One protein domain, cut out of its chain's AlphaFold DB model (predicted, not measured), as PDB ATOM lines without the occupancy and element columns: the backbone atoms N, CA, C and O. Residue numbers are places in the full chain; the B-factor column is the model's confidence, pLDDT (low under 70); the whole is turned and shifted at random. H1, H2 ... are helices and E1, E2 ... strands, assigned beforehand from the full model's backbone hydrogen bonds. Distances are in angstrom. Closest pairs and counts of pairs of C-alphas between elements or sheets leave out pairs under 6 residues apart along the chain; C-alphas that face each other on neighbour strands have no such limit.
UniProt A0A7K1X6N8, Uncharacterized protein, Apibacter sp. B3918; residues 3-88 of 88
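Overview. This is residues 3 to 88 of the 88 residues of an uncharacterized protein of Apibacter sp. B3918 (UniProt A0A7K1X6N8). Look for a two-stranded antiparallel hairpin, E1 and E2, that forms an arm at one end of the longest axis, away from a head of three helices. In the head H1 and H2 lie side by side as a helical hairpin, and H3 runs across them. The printed part has 86 residues, with H1, H2, H3, E1, E2 in that order along the chain, and its class is mixed, helices and strands. It is loose, with a radius of gyration of the C-alphas of 15.4 A, and elongated, spanning 48 by 30 by 19 A.

Arrangement. Start at E1, residues 71 to 76, and E2, residues 82 to 87, antiparallel neighbours in a hairpin; look there for N 73 and O 85 at 2.8 A and N 75 and O 83 at 3.0 A, both within hydrogen-bond range. Both strands are apart from H1, residues 7 to 16, and from H2, residues 26 to 40. H1 and H2 touch, closest at the C-alphas of Ile 7 and Ile 36, 5.9 A apart, with a shallow tilt of 24 degrees, opposite ways. H3, residues 49 to 64, only just touches H1, with 3 pairs of C-alphas within 8 A, through residues 55 to 59 alone; the closest C-alphas are those of Leu 13 and Leu 59, 6.9 A apart. H2 and H3 are close but not clearly touching, about perpendicular at 88 degrees; their closest C-alphas, of Glu 28 and Leu 51, are 7.1 A apart. In H1, H2 and H3 every O i to N i+4 pair is within hydrogen-bond range.

Along the chain. Find C-alpha 71 at (-2.799, -50.272, 51.023), where E1 begins its 16.5 A; E2 covers 15.3 A and ends at C-alpha 87, (-6.995, -53.246, 51.241). H1 begins at C-alpha 7, (14.973, -39.980, 48.462), and measures 14.3 A, H2 21.3 A and H3 22.6 A.

Size, cuts and confidence. The C-alphas farthest apart are those of Pro 44 and His 78, 48.6 A. The printed part has no cut, and no link is long. Look at residues 69 to 71 and 86 to 88 for pLDDT under 70.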
ATOM      1  N   LEU A   3      18.145 -39.226  39.068       77.31
ATOM      2  CA  LEU A   3      16.900 -39.788  39.595       77.31
ATOM      3  C   LEU A   3      17.087 -40.559  40.917       77.31
ATOM      4  O   LEU A   3      16.278 -40.423  41.823       77.31
ATOM      5  N   LEU A   4      18.181 -41.319  41.050       82.38
ATOM      6  CA  LEU A   4      18.485 -42.105  42.257       82.38
ATOM      7  C   LEU A   4      19.097 -41.256  43.386       82.38
ATOM      8  O   LEU A   4      19.408 -41.781  44.449       82.38
ATOM      9  N   ALA A   5      19.256 -39.948  43.164       87.12
ATOM     10  CA  ALA A   5      19.537 -38.973  44.215       87.12
ATOM     11  C   ALA A   5      18.257 -38.431  44.875       87.12
ATOM     12  O   ALA A   5      18.341 -37.650  45.816       87.12
ATOM     13  N   ASN A   6      17.073 -38.840  44.406       92.00
ATOM     14  CA  ASN A   6      15.805 -38.471  45.019       92.00
ATOM     15  C   ASN A   6      15.394 -39.521  46.065       92.00
ATOM     16  O   ASN A   6      15.101 -40.668  45.723       92.00
ATOM     17  N   ILE A   7      15.353 -39.113  47.337       92.62
ATOM     18  CA  ILE A   7      14.973 -39.980  48.462       92.62
ATOM     19  C   ILE A   7      13.558 -40.539  48.294       92.62
ATOM     20  O   ILE A   7      13.345 -41.712  48.596       92.62
ATOM     21  N   GLU A   8      12.609 -39.753  47.784       91.31
ATOM     22  CA  GLU A   8      11.219 -40.198  47.627       91.31
ATOM     23  C   GLU A   8      11.113 -41.350  46.626       91.31
ATOM     24  O   GLU A   8      10.433 -42.333  46.884       91.31
ATOM     25  N   ILE A   9      11.905 -41.325  45.550       91.44
ATOM     26  CA  ILE A   9      11.950 -42.430  44.579       91.44
ATOM     27  C   ILE A   9      12.494 -43.713  45.218       91.44
ATOM     28  O   ILE A   9      11.994 -44.807  44.955       91.44
ATOM     29  N   LEU A  10      13.513 -43.596  46.072       94.00
ATOM     30  CA  LEU A  10      14.072 -44.745  46.788       94.00
ATOM     31  C   LEU A  10      13.080 -45.303  47.820       94.00
ATOM     32  O   LEU A  10      12.942 -46.521  47.941       94.00
ATOM     33  N   ARG A  11      12.362 -44.426  48.532       92.06
ATOM     34  CA  ARG A  11      11.291 -44.803  49.468       92.06
ATOM     35  C   ARG A  11      10.125 -45.469  48.756       92.06
ATOM     36  O   ARG A  11       9.594 -46.456  49.264       92.06
ATOM     37  N   ASP A  12       9.759 -44.979  47.578       89.81
ATOM     38  CA  ASP A  12       8.720 -45.586  46.758       89.81
ATOM     39  C   ASP A  12       9.107 -47.005  46.364       89.81
ATOM     40  O   ASP A  12       8.345 -47.933  46.623       89.81
ATOM     41  N   LEU A  13      10.312 -47.203  45.825       92.12
ATOM     42  CA  LEU A  13      10.811 -48.530  45.455       92.12
ATOM     43  C   LEU A  13      10.801 -49.505  46.642       92.12
ATOM     44  O   LEU A  13      10.350 -50.635  46.488       92.12
ATOM     45  N   LEU A  14      11.225 -49.061  47.830       93.00
ATOM     46  CA  LEU A  14      11.143 -49.869  49.053       93.00
ATOM     47  C   LEU A  14       9.696 -50.176  49.464       93.00
ATOM     48  O   LEU A  14       9.421 -51.258  49.966       93.00
ATOM     49  N   SER A  15       8.767 -49.245  49.246       88.00
ATOM     50  CA  SER A  15       7.351 -49.429  49.588       88.00
ATOM     51  C   SER A  15       6.630 -50.386  48.633       88.00
ATOM     52  O   SER A  15       5.669 -51.041  49.031       88.00
ATOM     53  N   TYR A  16       7.073 -50.457  47.375       88.88
ATOM     54  CA  TYR A  16       6.557 -51.396  46.374       88.88
ATOM     55  C   TYR A  16       7.155 -52.799  46.497       88.88
ATOM     56  O   TYR A  16       6.545 -53.759  46.027       88.88
ATOM     57  N   ASP A  17       8.322 -52.936  47.128       88.88
ATOM     58  CA  ASP A  17       8.929 -54.226  47.442       88.88
ATOM     59  C   ASP A  17       8.215 -54.878  48.642       88.88
ATOM     60  O   ASP A  17       8.653 -54.816  49.791       88.88
ATOM     61  N   THR A  18       7.058 -55.479  48.369       82.75
ATOM     62  CA  THR A  18       6.193 -56.116  49.372       82.75
ATOM     63  C   THR A  18       6.409 -57.623  49.439       82.75
ATOM     64  O   THR A  18       7.118 -58.204  48.623       82.75
ATOM     65  N   GLU A  19       5.773 -58.298  50.402       76.06
ATOM     66  CA  GLU A  19       5.878 -59.757  50.529       76.06
ATOM     67  C   GLU A  19       5.357 -60.526  49.314       76.06
ATOM     68  O   GLU A  19       5.922 -61.558  48.962       76.06
ATOM     69  N   GLU A  20       4.332 -59.996  48.649       72.94
ATOM     70  CA  GLU A  20       3.693 -60.618  47.488       72.94
ATOM     71  C   GLU A  20       4.500 -60.437  46.200       72.94
ATOM     72  O   GLU A  20       4.458 -61.279  45.305       72.94
ATOM     73  N   LYS A  21       5.228 -59.322  46.087       77.69
ATOM     74  CA  LYS A  21       6.052 -58.999  44.922       77.69
ATOM     75  C   LYS A  21       7.385 -58.428  45.376       77.69
ATOM     76  O   LYS A  21       7.653 -57.233  45.263       77.69
ATOM     77  N   LYS A  22       8.239 -59.337  45.846       86.38
ATOM     78  CA  LYS A  22       9.636 -59.040  46.154       86.38
ATOM     79  C   LYS A  22      10.429 -58.959  44.863       86.38
ATOM     80  O   LYS A  22      10.478 -59.913  44.088       86.38
ATOM     81  N   PHE A  23      11.093 -57.837  44.655       92.56
ATOM     82  CA  PHE A  23      12.094 -57.697  43.606       92.56
ATOM     83  C   PHE A  23      13.448 -57.287  44.168       92.56
ATOM     84  O   PHE A  23      14.434 -57.427  43.454       92.56
ATOM     85  N   LEU A  24      13.533 -56.853  45.426       94.56
ATOM     86  CA  LEU A  24      14.791 -56.602  46.120       94.56
ATOM     87  C   LEU A  24      15.141 -57.772  47.046       94.56
ATOM     88  O   LEU A  24      14.290 -58.331  47.745       94.56
ATOM     89  N   ASN A  25      16.418 -58.135  47.092       95.00
ATOM     90  CA  ASN A  25      16.965 -58.983  48.145       95.00
ATOM     91  C   ASN A  25      17.396 -58.132  49.357       95.00
ATOM     92  O   ASN A  25      17.371 -56.901  49.320       95.00
ATOM     93  N   LEU A  26      17.781 -58.788  50.456       94.50
ATOM     94  CA  LEU A  26      18.161 -58.088  51.687       94.50
ATOM     95  C   LEU A  26      19.343 -57.126  51.480       94.50
ATOM     96  O   LEU A  26      19.269 -55.982  51.919       94.50
ATOM     97  N   ALA A  27      20.396 -57.558  50.782       96.50
ATOM     98  CA  ALA A  27      21.571 -56.727  50.526       96.50
ATOM     99  C   ALA A  27      21.220 -55.474  49.706       96.50
ATOM    100  O   ALA A  27      21.674 -54.376  50.023       96.50
ATOM    101  N   GLU A  28      20.353 -55.612  48.704       97.12
ATOM    102  CA  GLU A  28      19.884 -54.495  47.881       97.12
ATOM    103  C   GLU A  28      19.050 -53.500  48.698       97.12
ATOM    104  O   GLU A  28      19.274 -52.294  48.594       97.12
ATOM    105  N   ARG A  29      18.147 -53.980  49.568       96.25
ATOM    106  CA  ARG A  29      17.397 -53.116  50.502       96.25
ATOM    107  C   ARG A  29      18.343 -52.338  51.412       96.25
ATOM    108  O   ARG A  29      18.202 -51.123  51.552       96.25
ATOM    109  N   CYS A  30      19.324 -53.020  52.005       97.06
ATOM    110  CA  CYS A  30      20.327 -52.388  52.859       97.06
ATOM    111  C   CYS A  30      21.117 -51.308  52.106       97.06
ATOM    112  O   CYS A  30      21.335 -50.224  52.647       97.06
ATOM    113  N   GLU A  31      21.500 -51.565  50.855       97.25
ATOM    114  CA  GLU A  31      22.244 -50.600  50.043       97.25
ATOM    115  C   GLU A  31      21.395 -49.366  49.694       97.25
ATOM    116  O   GLU A  31      21.898 -48.240  49.730       97.25
ATOM    117  N   ILE A  32      20.091 -49.535  49.451       96.69
ATOM    118  CA  ILE A  32      19.160 -48.408  49.289       96.69
ATOM    119  C   ILE A  32      19.076 -47.583  50.574       96.69
ATOM    120  O   ILE A  32      19.264 -46.367  50.520       96.69
ATOM    121  N   HIS A  33      18.868 -48.213  51.734       96.56
ATOM    122  CA  HIS A  33      18.825 -47.502  53.019       96.56
ATOM    123  C   HIS A  33      20.127 -46.749  53.317       96.56
ATOM    124  O   HIS A  33      20.095 -45.590  53.739       96.56
ATOM    125  N   ARG A  34      21.281 -47.363  53.037       96.38
ATOM    126  CA  ARG A  34      22.591 -46.715  53.163       96.38
ATOM    127  C   ARG A  34      22.682 -45.469  52.282       96.38
ATOM    128  O   ARG A  34      23.172 -44.438  52.744       96.38
ATOM    129  N   ASN A  35      22.213 -45.544  51.039       96.38
ATOM    130  CA  ASN A  35      22.242 -44.416  50.111       96.38
ATOM    131  C   ASN A  35      21.235 -43.319  50.463       96.38
ATOM    132  O   ASN A  35      21.584 -42.148  50.343       96.38
ATOM    133  N   ILE A  36      20.062 -43.655  51.006       96.31
ATOM    134  CA  ILE A  36      19.161 -42.664  51.620       96.31
ATOM    135  C   ILE A  36      19.915 -41.895  52.715       96.31
ATOM    136  O   ILE A  36      19.950 -40.668  52.684       96.31
ATOM    137  N   GLY A  37      20.612 -42.598  53.614       95.88
ATOM    138  CA  GLY A  37      21.415 -41.964  54.665       95.88
ATOM    139  C   GLY A  37      22.592 -41.119  54.150       95.88
ATOM    140  O   GLY A  37      22.997 -40.167  54.817       95.88
ATOM    141  N   LYS A  38      23.158 -41.432  52.976       95.38
ATOM    142  CA  LYS A  38      24.143 -40.563  52.301       95.38
ATOM    143  C   LYS A  38      23.477 -39.285  51.797       95.38
ATOM    144  O   LYS A  38      23.944 -38.202  52.136       95.38
ATOM    145  N   ILE A  39      22.360 -39.404  51.078       94.81
ATOM    146  CA  ILE A  39      21.644 -38.254  50.509       94.81
ATOM    147  C   ILE A  39      21.168 -37.305  51.617       94.81
ATOM    148  O   ILE A  39      21.363 -36.100  51.503       94.81
ATOM    149  N   THR A  40      20.632 -37.827  52.727       94.19
ATOM    150  CA  THR A  40      20.236 -37.011  53.892       94.19
ATOM    151  C   THR A  40      21.410 -36.232  54.492       94.19
ATOM    152  O   THR A  40      21.216 -35.153  55.037       94.19
ATOM    153  N   ARG A  41      22.639 -36.746  54.366       95.44
ATOM    154  CA  ARG A  41      23.878 -36.076  54.791       95.44
ATOM    155  C   ARG A  41      24.526 -35.252  53.671       95.44
ATOM    156  O   ARG A  41      25.714 -34.952  53.755       95.44
ATOM    157  N   CYS A  42      23.780 -34.931  52.613       92.19
ATOM    158  CA  CYS A  42      24.256 -34.219  51.423       92.19
ATOM    159  C   CYS A  42      25.448 -34.899  50.722       92.19
ATOM    160  O   CYS A  42      26.218 -34.250  50.019       92.19
ATOM    161  N   GLN A  43      25.608 -36.212  50.901       92.62
ATOM    162  CA  GLN A  43      26.633 -37.002  50.228       92.62
ATOM    163  C   GLN A  43      26.065 -37.622  48.947       92.62
ATOM    164  O   GLN A  43      24.908 -38.058  48.931       92.62
ATOM    165  N   PRO A  44      26.871 -37.717  47.875       90.19
ATOM    166  CA  PRO A  44      26.418 -38.319  46.635       90.19
ATOM    167  C   PRO A  44      26.089 -39.807  46.846       90.19
ATOM    168  O   PRO A  44      26.871 -40.534  47.475       90.19
ATOM    169  N   PRO A  45      24.951 -40.292  46.322       93.06
ATOM    170  CA  PRO A  45      24.650 -41.711  46.350       93.06
ATOM    171  C   PRO A  45      25.620 -42.473  45.445       93.06
ATOM    172  O   PRO A  45      26.061 -41.991  44.401       93.06
ATOM    173  N   SER A  46      25.925 -43.698  45.839       93.75
ATOM    174  CA  SER A  46      26.770 -44.633  45.113       93.75
ATOM    175  C   SER A  46      26.127 -46.008  45.206       93.75
ATOM    176  O   SER A  46      25.976 -46.560  46.295       93.75
ATOM    177  N   PHE A  47      25.730 -46.524  44.050       93.31
ATOM    178  CA  PHE A  47      25.079 -47.815  43.897       93.31
ATOM    179  C   PHE A  47      25.906 -48.684  42.943       93.31
ATOM    180  O   PHE A  47      26.397 -48.152  41.940       93.31
ATOM    181  N   PRO A  48      26.001 -50.006  43.172       94.62
ATOM    182  CA  PRO A  48      26.494 -50.938  42.161       94.62
ATOM    183  C   PRO A  48      25.711 -50.792  40.853       94.62
ATOM    184  O   PRO A  48      24.495 -50.593  40.892       94.62
ATOM    185  N   LEU A  49      26.384 -50.899  39.703       93.19
ATOM    186  CA  LEU A  49      25.752 -50.704  38.389       93.19
ATOM    187  C   LEU A  49      24.537 -51.625  38.192       93.19
ATOM    188  O   LEU A  49      23.465 -51.152  37.826       93.19
ATOM    189  N   SER A  50      24.677 -52.899  38.558       94.94
ATOM    190  CA  SER A  50      23.599 -53.892  38.497       94.94
ATOM    191  C   SER A  50      22.367 -53.490  39.313       94.94
ATOM    192  O   SER A  50      21.231 -53.645  38.863       94.94
ATOM    193  N   LEU A  51      22.572 -52.915  40.502       95.44
ATOM    194  CA  LEU A  51      21.478 -52.411  41.325       95.44
ATOM    195  C   LEU A  51      20.848 -51.164  40.694       95.44
ATOM    196  O   LEU A  51      19.628 -51.049  40.685       95.44
ATOM    197  N   GLN A  52      21.635 -50.253  40.115       94.88
ATOM    198  CA  GLN A  52      21.080 -49.084  39.421       94.88
ATOM    199  C   GLN A  52      20.141 -49.497  38.285       94.88
ATOM    200  O   GLN A  52      19.002 -49.036  38.239       94.88
ATOM    201  N   GLU A  53      20.597 -50.383  37.398       95.00
ATOM    202  CA  GLU A  53      19.819 -50.887  36.259       95.00
ATOM    203  C   GLU A  53      18.513 -51.540  36.714       95.00
ATOM    204  O   GLU A  53      17.436 -51.263  36.173       95.00
ATOM    205  N   LYS A  54      18.590 -52.346  37.776       95.25
ATOM    206  CA  LYS A  54      17.435 -52.990  38.393       95.25
ATOM    207  C   LYS A  54      16.427 -51.981  38.949       95.25
ATOM    208  O   LYS A  54      15.234 -52.103  38.666       95.25
ATOM    209  N   LEU A  55      16.883 -50.970  39.694       94.56
ATOM    210  CA  LEU A  55      16.014 -49.926  40.253       94.56
ATOM    211  C   LEU A  55      15.343 -49.099  39.151       94.56
ATOM    212  O   LEU A  55      14.147 -48.826  39.240       94.56
ATOM    213  N   PHE A  56      16.072 -48.745  38.087       93.56
ATOM    214  CA  PHE A  56      15.499 -48.041  36.936       93.56
ATOM    215  C   PHE A  56      14.432 -48.872  36.230       93.56
ATOM    216  O   PHE A  56      13.342 -48.369  35.956       93.56
ATOM    217  N   THR A  57      14.722 -50.148  35.983       93.25
ATOM    218  CA  THR A  57      13.788 -51.068  35.328       93.25
ATOM    219  C   THR A  57      12.502 -51.197  36.138       93.25
ATOM    220  O   THR A  57      11.410 -51.044  35.591       93.25
ATOM    221  N   LYS A  58      12.617 -51.388  37.457       92.00
ATOM    222  CA  LYS A  58      11.455 -51.538  38.342       92.00
ATOM    223  C   LYS A  58      10.649 -50.257  38.487       92.00
ATOM    224  O   LYS A  58       9.424 -50.312  38.485       92.00
ATOM    225  N   LEU A  59      11.302 -49.100  38.530       90.75
ATOM    226  CA  LEU A  59      10.602 -47.819  38.545       90.75
ATOM    227  C   LEU A  59       9.784 -47.595  37.265       90.75
ATOM    228  O   LEU A  59       8.661 -47.096  37.330       90.75
ATOM    229  N   LEU A  60      10.335 -47.958  36.103       90.38
ATOM    230  CA  LEU A  60       9.615 -47.879  34.832       90.38
ATOM    231  C   LEU A  60       8.441 -48.856  34.786       90.38
ATOM    232  O   LEU A  60       7.369 -48.476  34.327       90.38
ATOM    233  N   GLU A  61       8.628 -50.081  35.277       90.06
ATOM    234  CA  GLU A  61       7.569 -51.086  35.383       90.06
ATOM    235  C   GLU A  61       6.411 -50.576  36.248       90.06
ATOM    236  O   GLU A  61       5.290 -50.498  35.755       90.06
ATOM    237  N   ILE A  62       6.696 -50.104  37.471       87.00
ATOM    238  CA  ILE A  62       5.703 -49.534  38.401       87.00
ATOM    239  C   ILE A  62       4.882 -48.425  37.731       87.00
ATOM    240  O   ILE A  62       3.658 -48.403  37.852       87.00
ATOM    241  N   ARG A  63       5.550 -47.515  37.008       85.50
ATOM    242  CA  ARG A  63       4.892 -46.395  36.320       85.50
ATOM    243  C   ARG A  63       4.064 -46.840  35.119       85.50
ATOM    244  O   ARG A  63       2.990 -46.299  34.905       85.50
ATOM    245  N   ARG A  64       4.558 -47.798  34.328       88.00
ATOM    246  CA  ARG A  64       3.876 -48.280  33.116       88.00
ATOM    247  C   ARG A  64       2.643 -49.110  33.427       88.00
ATOM    248  O   ARG A  64       1.668 -49.018  32.697       88.00
ATOM    249  N   THR A  65       2.693 -49.927  34.471       81.25
ATOM    250  CA  THR A  65       1.574 -50.803  34.839       81.25
ATOM    251  C   THR A  65       0.588 -50.126  35.787       81.25
ATOM    252  O   THR A  65      -0.232 -50.830  36.369       81.25
ATOM    253  N   GLU A  66       0.723 -48.809  36.017       70.94
ATOM    254  CA  GLU A  66      -0.014 -48.050  37.039       70.94
ATOM    255  C   GLU A  66      -0.121 -48.823  38.353       70.94
ATOM    256  O   GLU A  66      -1.200 -49.002  38.925       70.94
ATOM    257  N   TRP A  67       1.006 -49.382  38.799       73.06
ATOM    258  CA  TRP A  67       0.969 -50.327  39.896       73.06
ATOM    259  C   TRP A  67       0.434 -49.617  41.142       73.06
ATOM    260  O   TRP A  67       1.093 -48.757  41.732       73.06
ATOM    261  N   LYS A  68      -0.776 -49.995  41.561       70.00
ATOM    262  CA  LYS A  68      -1.348 -49.535  42.821       70.00
ATOM    263  C   LYS A  68      -0.547 -50.126  43.972       70.00
ATOM    264  O   LYS A  68      -0.440 -51.346  44.108       70.00
ATOM    265  N   ARG A  69       0.043 -49.250  44.786       69.50
ATOM    266  CA  ARG A  69       0.668 -49.655  46.045       69.50
ATOM    267  C   ARG A  69      -0.412 -50.359  46.876       69.50
ATOM    268  O   ARG A  69      -1.461 -49.754  47.082       69.50
ATOM    269  N   PRO A  70      -0.201 -51.603  47.329       65.50
ATOM    270  CA  PRO A  70      -1.173 -52.251  48.194       65.50
ATOM    271  C   PRO A  70      -1.308 -51.428  49.476       65.50
ATOM    272  O   PRO A  70      -0.308 -51.124  50.137       65.50
ATOM    273  N   THR A  71      -2.535 -51.030  49.803       69.19
ATOM    274  CA  THR A  71      -2.799 -50.272  51.023       69.19
ATOM    275  C   THR A  71      -2.862 -51.269  52.165       69.19
ATOM    276  O   THR A  71      -3.594 -52.249  52.101       69.19
ATOM    277  N   MET A  72      -2.051 -51.060  53.197       71.88
ATOM    278  CA  MET A  72      -2.022 -51.945  54.356       71.88
ATOM    279  C   MET A  72      -2.662 -51.228  55.534       71.88
ATOM    280  O   MET A  72      -2.237 -50.129  55.894       71.88
ATOM    281  N   HIS A  73      -3.665 -51.857  56.127       73.88
ATOM    282  CA  HIS A  73      -4.335 -51.399  57.330       73.88
ATOM    283  C   HIS A  73      -3.956 -52.290  58.512       73.88
ATOM    284  O   HIS A  73      -3.592 -53.453  58.337       73.88
ATOM    285  N   TRP A  74      -3.985 -51.724  59.713       79.75
ATOM    286  CA  TRP A  74      -3.788 -52.477  60.946       79.75
ATOM    287  C   TRP A  74      -5.139 -52.612  61.622       79.75
ATOM    288  O   TRP A  74      -5.708 -51.605  62.031       79.75
ATOM    289  N   GLU A  75      -5.619 -53.841  61.749       86.19
ATOM    290  CA  GLU A  75      -6.842 -54.151  62.484       86.19
ATOM    291  C   GLU A  75      -6.509 -54.984  63.713       86.19
ATOM    292  O   GLU A  75      -5.507 -55.700  63.752       86.19
ATOM    293  N   GLU A  76      -7.344 -54.876  64.736       88.62
ATOM    294  CA  GLU A  76      -7.271 -55.736  65.906       88.62
ATOM    295  C   GLU A  76      -8.144 -56.966  65.659       88.62
ATOM    296  O   GLU A  76      -9.335 -56.844  65.375       88.62
ATOM    297  N   ASN A  77      -7.549 -58.158  65.703       87.81
ATOM    298  CA  ASN A  77      -8.306 -59.395  65.536       87.81
ATOM    299  C   ASN A  77      -9.120 -59.729  66.803       87.81
ATOM    300  O   ASN A  77      -8.969 -59.109  67.854       87.81
ATOM    301  N   HIS A  78      -9.932 -60.786  66.730       83.44
ATOM    302  CA  HIS A  78     -10.738 -61.291  67.855       83.44
ATOM    303  C   HIS A  78      -9.931 -61.677  69.115       83.44
ATOM    304  O   HIS A  78     -10.521 -61.913  70.165       83.44
ATOM    305  N   PHE A  79      -8.601 -61.752  69.021       85.31
ATOM    306  CA  PHE A  79      -7.690 -62.081  70.117       85.31
ATOM    307  C   PHE A  79      -6.932 -60.854  70.653       85.31
ATOM    308  O   PHE A  79      -5.984 -61.016  71.420       85.31
ATOM    309  N   GLY A  80      -7.300 -59.637  70.239       86.50
ATOM    310  CA  GLY A  80      -6.625 -58.404  70.658       86.50
ATOM    311  C   GLY A  80      -5.268 -58.169  69.983       86.50
ATOM    312  O   GLY A  80      -4.463 -57.360  70.444       86.50
ATOM    313  N   GLN A  81      -4.952 -58.901  68.910       86.75
ATOM    314  CA  GLN A  81      -3.670 -58.793  68.215       86.75
ATOM    315  C   GLN A  81      -3.790 -57.859  67.014       86.75
ATOM    316  O   GLN A  81      -4.699 -58.003  66.195       86.75
ATOM    317  N   LYS A  82      -2.817 -56.953  66.854       84.75
ATOM    318  CA  LYS A  82      -2.706 -56.110  65.658       84.75
ATOM    319  C   LYS A  82      -2.243 -56.948  64.471       84.75
ATOM    320  O   LYS A  82      -1.079 -57.341  64.397       84.75
ATOM    321  N   VAL A  83      -3.153 -57.196  63.540       82.94
ATOM    322  CA  VAL A  83      -2.902 -57.895  62.280       82.94
ATOM    323  C   VAL A  83      -2.869 -56.900  61.129       82.94
ATOM    324  O   VAL A  83      -3.585 -55.899  61.112       82.94
ATOM    325  N   LYS A  84      -1.995 -57.164  60.159       78.44
ATOM    326  CA  LYS A  84      -1.846 -56.336  58.967       78.44
ATOM    327  C   LYS A  84      -2.761 -56.880  57.874       78.44
ATOM    328  O   LYS A  84      -2.551 -57.997  57.406       78.44
ATOM    329  N   ILE A  85      -3.756 -56.100  57.476       75.69
ATOM    330  CA  ILE A  85      -4.741 -56.467  56.458       75.69
ATOM    331  C   ILE A  85      -4.485 -55.657  55.191       75.69
ATOM    332  O   ILE A  85      -4.187 -54.464  55.239       75.69
ATOM    333  N   LYS A  86      -4.576 -56.320  54.040       67.44
ATOM    334  CA  LYS A  86      -4.449 -55.692  52.727       67.44
ATOM    335  C   LYS A  86      -5.806 -55.163  52.267       67.44
ATOM    336  O   LYS A  86      -6.771 -55.917  52.218       67.44
ATOM    337  N   ILE A  87      -5.846 -53.896  51.872       65.06
ATOM    338  CA  ILE A  87      -6.995 -53.246  51.241       65.06
ATOM    339  C   ILE A  87      -6.624 -52.975  49.776       65.06
ATOM    340  O   ILE A  87      -5.593 -52.350  49.499       65.06
ATOM    341  N   ASN A  88      -7.431 -53.504  48.850       58.81
ATOM    342  CA  ASN A  88      -7.272 -53.339  47.398       58.81
ATOM    343  C   ASN A  88      -7.982 -52.085  46.886       58.81
ATOM    344  O   ASN A  88      -9.124 -51.847  47.333       58.81
TER     345      ASN A  88